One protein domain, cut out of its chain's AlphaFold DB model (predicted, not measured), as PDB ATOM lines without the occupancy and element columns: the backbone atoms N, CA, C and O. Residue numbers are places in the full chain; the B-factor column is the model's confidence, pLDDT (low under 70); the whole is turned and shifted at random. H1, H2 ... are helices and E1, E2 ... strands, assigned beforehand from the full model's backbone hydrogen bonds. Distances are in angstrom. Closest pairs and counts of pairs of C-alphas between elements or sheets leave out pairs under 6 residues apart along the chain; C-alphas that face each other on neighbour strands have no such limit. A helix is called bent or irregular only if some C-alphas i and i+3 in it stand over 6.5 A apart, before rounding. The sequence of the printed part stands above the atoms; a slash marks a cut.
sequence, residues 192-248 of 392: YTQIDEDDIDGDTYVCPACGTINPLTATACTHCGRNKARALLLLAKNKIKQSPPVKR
ATOM      1  N   TYR A 192     236.039 206.964 104.464       53.97
ATOM      2  CA  TYR A 192     235.159 206.283 105.420       53.97
ATOM      3  C   TYR A 192     235.609 206.407 106.882       53.97
ATOM      4  O   TYR A 192     234.942 205.897 107.780       53.97
ATOM      5  N   THR A 193     236.730 207.083 107.149       54.62
ATOM      6  CA  THR A 193     237.192 207.341 108.525       54.62
ATOM      7  C   THR A 193     236.648 208.640 109.128       54.62
ATOM      8  O   THR A 193     236.869 208.876 110.313       54.62
ATOM      9  N   GLN A 194     235.918 209.444 108.344       54.00
ATOM     10  CA  GLN A 194     235.330 210.731 108.747       54.00
ATOM     11  C   GLN A 194     233.819 210.667 109.035       54.00
ATOM     12  O   GLN A 194     233.217 211.700 109.287       54.00
ATOM     13  N   ILE A 195     233.195 209.489 108.968       56.19
ATOM     14  CA  ILE A 195     231.748 209.353 109.190       56.19
ATOM     15  C   ILE A 195     231.480 209.477 110.698       56.19
ATOM     16  O   ILE A 195     231.938 208.630 111.475       56.19
ATOM     17  N   ASP A 196     230.791 210.547 111.103       53.91
ATOM     18  CA  ASP A 196     230.316 210.758 112.473       53.91
ATOM     19  C   ASP A 196     229.245 209.711 112.838       53.91
ATOM     20  O   ASP A 196     228.629 209.108 111.962       53.91
ATOM     21  N   GLU A 197     229.035 209.447 114.137       53.75
ATOM     22  CA  GLU A 197     228.136 208.372 114.610       53.75
ATOM     23  C   GLU A 197     226.704 208.468 114.060       53.75
ATOM     24  O   GLU A 197     226.061 207.432 113.904       53.75
ATOM     25  N   ASP A 198     226.255 209.671 113.695       53.38
ATOM     26  CA  ASP A 198     224.906 209.946 113.194       53.38
ATOM     27  C   ASP A 198     224.712 209.607 111.696       53.38
ATOM     28  O   ASP A 198     223.579 209.449 111.247       53.38
ATOM     29  N   ASP A 199     225.793 209.418 110.924       57.12
ATOM     30  CA  ASP A 199     225.746 209.083 109.485       57.12
ATOM     31  C   ASP A 199     225.961 207.575 109.205       57.12
ATOM     32  O   ASP A 199     225.950 207.115 108.057       57.12
ATOM     33  N   ILE A 200     226.161 206.766 110.253       57.03
ATOM     34  CA  ILE A 200     226.459 205.326 110.145       57.03
ATOM     35  C   ILE A 200     225.212 204.506 109.761       57.03
ATOM     36  O   ILE A 200     225.345 203.452 109.130       57.03
ATOM     37  N   ASP A 201     224.012 204.996 110.080       57.00
ATOM     38  CA  ASP A 201     222.776 204.202 110.096       57.00
ATOM     39  C   ASP A 201     222.141 203.939 108.717       57.00
ATOM     40  O   ASP A 201     221.268 203.076 108.594       57.00
ATOM     41  N   GLY A 202     222.582 204.638 107.666       60.72
ATOM     42  CA  GLY A 202     221.994 204.525 106.325       60.72
ATOM     43  C   GLY A 202     222.754 203.600 105.375       60.72
ATOM     44  O   GLY A 202     222.174 202.668 104.820       60.72
ATOM     45  N   ASP A 203     224.060 203.845 105.199       64.00
ATOM     46  CA  ASP A 203     224.793 203.350 104.023       64.00
ATOM     47  C   ASP A 203     226.137 202.648 104.311       64.00
ATOM     48  O   ASP A 203     226.919 202.345 103.394       64.00
ATOM     49  N   THR A 204     226.415 202.303 105.575       74.44
ATOM     50  CA  THR A 204     227.697 201.696 105.976       74.44
ATOM     51  C   THR A 204     227.562 200.345 106.686       74.44
ATOM     52  O   THR A 204     226.553 200.002 107.293       74.44
ATOM     53  N   TYR A 205     228.597 199.512 106.569       79.75
ATOM     54  CA  TYR A 205     228.713 198.199 107.201       79.75
ATOM     55  C   TYR A 205     229.971 198.130 108.073       79.75
ATOM     56  O   TYR A 205     231.103 198.222 107.584       79.75
ATOM     57  N   VAL A 206     229.775 197.880 109.368       82.38
ATOM     58  CA  VAL A 206     230.861 197.658 110.330       82.38
ATOM     59  C   VAL A 206     231.311 196.201 110.276       82.38
ATOM     60  O   VAL A 206     230.529 195.280 110.504       82.38
ATOM     61  N   CYS A 207     232.595 195.970 110.000       82.62
ATOM     62  CA  CYS A 207     233.147 194.623 109.925       82.62
ATOM     63  C   CYS A 207     233.095 193.917 111.302       82.62
ATOM     64  O   CYS A 207     233.792 194.354 112.219       82.62
ATOM     65  N   PRO A 208     232.396 192.769 111.448       82.44
ATOM     66  CA  PRO A 208     232.285 192.024 112.705       82.44
ATOM     67  C   PRO A 208     233.620 191.533 113.260       82.44
ATOM     68  O   PRO A 208     233.708 191.172 114.426       82.44
ATOM     69  N   ALA A 209     234.640 191.448 112.405       80.75
ATOM     70  CA  ALA A 209     235.946 190.914 112.747       80.75
ATOM     71  C   ALA A 209     236.929 191.953 113.298       80.75
ATOM     72  O   ALA A 209     237.780 191.590 114.103       80.75
ATOM     73  N   CYS A 210     236.890 193.188 112.792       80.12
ATOM     74  CA  CYS A 210     237.912 194.201 113.081       80.12
ATOM     75  C   CYS A 210     237.356 195.605 113.344       80.12
ATOM     76  O   CYS A 210     238.140 196.514 113.584       80.12
ATOM     77  N   GLY A 211     236.039 195.804 113.263       78.06
ATOM     78  CA  GLY A 211     235.392 197.064 113.632       78.06
ATOM     79  C   GLY A 211     235.589 198.190 112.617       78.06
ATOM     80  O   GLY A 211     235.245 199.331 112.895       78.06
ATOM     81  N   THR A 212     236.149 197.903 111.441       81.81
ATOM     82  CA  THR A 212     236.311 198.905 110.379       81.81
ATOM     83  C   THR A 212     234.979 199.162 109.689       81.81
ATOM     84  O   THR A 212     234.294 198.208 109.307       81.81
ATOM     85  N   ILE A 213     234.650 200.437 109.502       79.50
ATOM     86  CA  ILE A 213     233.486 200.906 108.749       79.50
ATOM     87  C   ILE A 213     233.818 200.795 107.258       79.50
ATOM     88  O   ILE A 213     234.859 201.264 106.813       79.50
ATOM     89  N   ASN A 214     232.977 200.105 106.493       76.62
ATOM     90  CA  ASN A 214     233.112 199.958 105.041       76.62
ATOM     91  C   ASN A 214     231.800 200.404 104.379       76.62
ATOM     92  O   ASN A 214     230.755 200.310 105.024       76.62
ATOM     93  N   PRO A 215     231.794 200.801 103.098       77.25
ATOM     94  CA  PRO A 215     230.542 201.071 102.395       77.25
ATOM     95  C   PRO A 215     229.690 199.800 102.267       77.25
ATOM     96  O   PRO A 215     230.222 198.688 102.169       77.25
ATOM     97  N   LEU A 216     228.361 199.937 102.209       76.12
ATOM     98  CA  LEU A 216     227.455 198.800 101.980       76.12
ATOM     99  C   LEU A 216     227.777 198.026 100.692       76.12
ATOM    100  O   LEU A 216     227.574 196.810 100.648       76.12
ATOM    101  N   THR A 217     228.313 198.688  99.672       77.56
ATOM    102  CA  THR A 217     228.700 198.076  98.394       77.56
ATOM    103  C   THR A 217     229.998 197.261  98.461       77.56
ATOM    104  O   THR A 217     230.284 196.503  97.535       77.56
ATOM    105  N   ALA A 218     230.781 197.350  99.545       79.25
ATOM    106  CA  ALA A 218     232.037 196.614  99.660       79.25
ATOM    107  C   ALA A 218     231.812 195.096  99.776       79.25
ATOM    108  O   ALA A 218     231.100 194.603 100.655       79.25
ATOM    109  N   THR A 219     232.487 194.325  98.921       85.56
ATOM    110  CA  THR A 219     232.481 192.853  98.957       85.56
ATOM    111  C   THR A 219     233.393 192.289 100.052       85.56
ATOM    112  O   THR A 219     233.145 191.186 100.549       85.56
ATOM    113  N   ALA A 220     234.397 193.054 100.491       86.31
ATOM    114  CA  ALA A 220     235.336 192.713 101.557       86.31
ATOM    115  C   ALA A 220     235.693 193.937 102.415       86.31
ATOM    116  O   ALA A 220     235.535 195.076 101.989       86.31
ATOM    117  N   CYS A 221     236.173 193.698 103.635       82.44
ATOM    118  CA  CYS A 221     236.631 194.758 104.527       82.44
ATOM    119  C   CYS A 221     237.953 195.368 104.034       82.44
ATOM    120  O   CYS A 221     238.913 194.632 103.813       82.44
ATOM    121  N   THR A 222     238.020 196.698 103.943       79.50
ATOM    122  CA  THR A 222     239.194 197.460 103.479       79.50
ATOM    123  C   THR A 222     240.420 197.270 104.372       79.50
ATOM    124  O   THR A 222     241.546 197.292 103.892       79.50
ATOM    125  N   HIS A 223     240.210 197.024 105.668       79.44
ATOM    126  CA  HIS A 223     241.292 196.882 106.639       79.44
ATOM    127  C   HIS A 223     241.797 195.444 106.797       79.44
ATOM    128  O   HIS A 223     242.995 195.196 106.733       79.44
ATOM    129  N   CYS A 224     240.902 194.477 107.039       79.25
ATOM    130  CA  CYS A 224     241.301 193.088 107.309       79.25
ATOM    131  C   CYS A 224     241.144 192.138 106.113       79.25
ATOM    132  O   CYS A 224     241.420 190.946 106.249       79.25
ATOM    133  N   GLY A 225     240.633 192.618 104.974       80.06
ATOM    134  CA  GLY A 225     240.448 191.831 103.750       80.06
ATOM    135  C   GLY A 225     239.388 190.726 103.832       80.06
ATOM    136  O   GLY A 225     239.219 189.960 102.886       80.06
ATOM    137  N   ARG A 226     238.654 190.587 104.949       84.62
ATOM    138  CA  ARG A 226     237.623 189.542 105.094       84.62
ATOM    139  C   ARG A 226     236.394 189.857 104.245       84.62
ATOM    140  O   ARG A 226     235.837 190.947 104.340       84.62
ATOM    141  N   ASN A 227     235.917 188.860 103.499       88.06
ATOM    142  CA  ASN A 227     234.692 188.954 102.701       88.06
ATOM    143  C   ASN A 227     233.458 189.256 103.566       88.06
ATOM    144  O   ASN A 227     233.199 188.555 104.550       88.06
ATOM    145  N   LYS A 228     232.657 190.241 103.142       85.44
ATOM    146  CA  LYS A 228     231.447 190.725 103.822       85.44
ATOM    147  C   LYS A 228     230.446 189.599 104.070       85.44
ATOM    148  O   LYS A 228     230.076 189.346 105.213       85.44
ATOM    149  N   ALA A 229     230.081 188.860 103.020       85.44
ATOM    150  CA  ALA A 229     229.112 187.765 103.115       85.44
ATOM    151  C   ALA A 229     229.559 186.669 104.100       85.44
ATOM    152  O   ALA A 229     228.766 186.169 104.897       85.44
ATOM    153  N   ARG A 230     230.857 186.331 104.100       87.69
ATOM    154  CA  ARG A 230     231.421 185.325 105.012       87.69
ATOM    155  C   ARG A 230     231.438 185.823 106.455       87.69
ATOM    156  O   ARG A 230     231.134 185.052 107.358       87.69
ATOM    157  N   ALA A 231     231.788 187.087 106.675       84.56
ATOM    158  CA  ALA A 231     231.818 187.684 108.005       84.56
ATOM    159  C   ALA A 231     230.412 187.780 108.624       84.56
ATOM    160  O   ALA A 231     230.237 187.380 109.773       84.56
ATOM    161  N   LEU A 232     229.406 188.197 107.847       84.81
ATOM    162  CA  LEU A 232     228.000 188.237 108.273       84.81
ATOM    163  C   LEU A 232     227.451 186.845 108.599       84.81
ATOM    164  O   LEU A 232     226.779 186.658 109.608       84.81
ATOM    165  N   LEU A 233     227.789 185.840 107.790       85.75
ATOM    166  CA  LEU A 233     227.358 184.462 108.023       85.75
ATOM    167  C   LEU A 233     227.997 183.866 109.287       85.75
ATOM    168  O   LEU A 233     227.360 183.096 110.004       85.75
ATOM    169  N   LEU A 234     229.249 184.223 109.586       85.50
ATOM    170  CA  LEU A 234     229.918 183.819 110.826       85.50
ATOM    171  C   LEU A 234     229.340 184.527 112.058       85.50
ATOM    172  O   LEU A 234     229.241 183.888 113.106       85.50
ATOM    173  N   LEU A 235     228.920 185.787 111.922       85.56
ATOM    174  CA  LEU A 235     228.195 186.518 112.962       85.56
ATOM    175  C   LEU A 235     226.818 185.884 113.219       85.56
ATOM    176  O   LEU A 235     226.508 185.564 114.358       85.56
ATOM    177  N   ALA A 236     226.042 185.590 112.169       86.19
ATOM    178  CA  ALA A 236     224.723 184.954 112.278       86.19
ATOM    179  C   ALA A 236     224.781 183.543 112.895       86.19
ATOM    180  O   ALA A 236     223.862 183.113 113.584       86.19
ATOM    181  N   LYS A 237     225.887 182.818 112.677       88.31
ATOM    182  CA  LYS A 237     226.157 181.521 113.321       88.31
ATOM    183  C   LYS A 237     226.764 181.654 114.726       88.31
ATOM    184  O   LYS A 237     227.200 180.644 115.273       88.31
ATOM    185  N   ASN A 238     226.844 182.868 115.284       81.69
ATOM    186  CA  ASN A 238     227.447 183.196 116.582       81.69
ATOM    187  C   ASN A 238     228.901 182.712 116.750       81.69
ATOM    188  O   ASN A 238     229.375 182.498 117.863       81.69
ATOM    189  N   LYS A 239     229.635 182.539 115.642       81.50
ATOM    190  CA  LYS A 239     231.044 182.106 115.654       81.50
ATOM    191  C   LYS A 239     232.021 183.268 115.864       81.50
ATOM    192  O   LYS A 239     233.204 183.028 116.081       81.50
ATOM    193  N   ILE A 240     231.547 184.510 115.759       81.06
ATOM    194  CA  ILE A 240     232.306 185.752 115.959       81.06
ATOM    195  C   ILE A 240     231.407 186.727 116.733       81.06
ATOM    196  O   ILE A 240     230.207 186.762 116.480       81.06
ATOM    197  N   LYS A 241     231.975 187.513 117.657       76.88
ATOM    198  CA  LYS A 241     231.289 188.638 118.321       76.88
ATOM    199  C   LYS A 241     231.627 189.939 117.596       76.88
ATOM    200  O   LYS A 241     232.769 190.104 117.176       76.88
ATOM    201  N   GLN A 242     230.661 190.847 117.468       77.75
ATOM    202  CA  GLN A 242     230.871 192.139 116.814       77.75
ATOM    203  C   GLN A 242     231.874 192.985 117.609       77.75
ATOM    204  O   GLN A 242     231.644 193.310 118.773       77.75
ATOM    205  N   SER A 243     233.005 193.311 116.983       75.62
ATOM    206  CA  SER A 243     233.990 194.252 117.523       75.62
ATOM    207  C   SER A 243     233.471 195.698 117.458       75.62
ATOM    208  O   SER A 243     232.829 196.041 116.460       75.62
ATOM    209  N   PRO A 244     233.778 196.552 118.455       75.69
ATOM    210  CA  PRO A 244     233.381 197.961 118.447       75.69
ATOM    211  C   PRO A 244     234.000 198.728 117.264       75.69
ATOM    212  O   PRO A 244     235.083 198.350 116.799       75.69
ATOM    213  N   PRO A 245     233.335 199.786 116.761       73.38
ATOM    214  CA  PRO A 245     233.818 200.559 115.623       73.38
ATOM    215  C   PRO A 245     235.120 201.300 115.963       73.38
ATOM    216  O   PRO A 245     235.225 201.976 116.988       73.38
ATOM    217  N   VAL A 246     236.135 201.175 115.103       68.19
ATOM    218  CA  VAL A 246     237.445 201.818 115.299       68.19
ATOM    219  C   VAL A 246     237.424 203.221 114.691       68.19
ATOM    220  O   VAL A 246     237.546 203.368 113.476       68.19
ATOM    221  N   LYS A 247     237.324 204.258 115.534       58.88
ATOM    222  CA  LYS A 247     237.468 205.665 115.118       58.88
ATOM    223  C   LYS A 247     238.952 205.984 114.893       58.88
ATOM    224  O   LYS A 247     239.742 205.969 115.838       58.88
ATOM    225  N   ARG A 248     239.359 206.274 113.654       59.75
ATOM    226  CA  ARG A 248     240.712 206.772 113.354       59.75
ATOM    227  C   ARG A 248     240.679 208.297 113.357       59.75
ATOM    228  O   ARG A 248     240.068 208.888 112.481       59.75
TER     229      ARG A 248
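Overview. This is residues 192 to 248 of the 392 residues of an uncharacterized protein of Clostridiales bacterium (UniProt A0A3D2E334). Mostly loops with little regular structure: a small hairpin, E1 and E2, sits between two short helices, H1 at one end of the long axis and H2 at the other. After H2 a tail folds back toward the H1 end. The 57 printed residues hold H1, E1, E2, H2 in chain order, class mixed, with only 22 residues in named elements; the sheet E1 - E2 is antiparallel. The whole is compact, radius of gyration of the C-alphas 10.8 A, spanning 30 by 19 by 19 A.

Along the chain. Find E1 at residues 204 to 206 and E2 at 213 to 215. H1, residues 197 to 203, starts at C-alpha 197 (228.136, 208.372, 114.610) and measures 12.2 A; it is only just irregular, C-alphas 198 and 201 being 6.9 A apart. H2, residues 228 to 236, also 12.2 A, ends at C-alpha 236 (224.723, 184.954, 112.278).

Arrangement. In the hairpin E1 and E2, antiparallel at 143 degrees, look for N 205 and O 214, 2.8 A apart, within hydrogen-bond range. The closest C-alphas of H1 and E2, Asp 203 and Pro 215, are 6.4 A apart. H2 is apart from H1 and E1. In H2 every O i to N i+4 pair is within range; in H1 0 of 3, and 0 of 4 O i to N i+3.

Size, cuts and confidence. C-alphas Gln 194 and Lys 237, the farthest apart, are 31.0 A apart. The printed part has no cut; the link E2 to H2 is long. Residues 192 to 203 and 246 to 248 have pLDDT under 70.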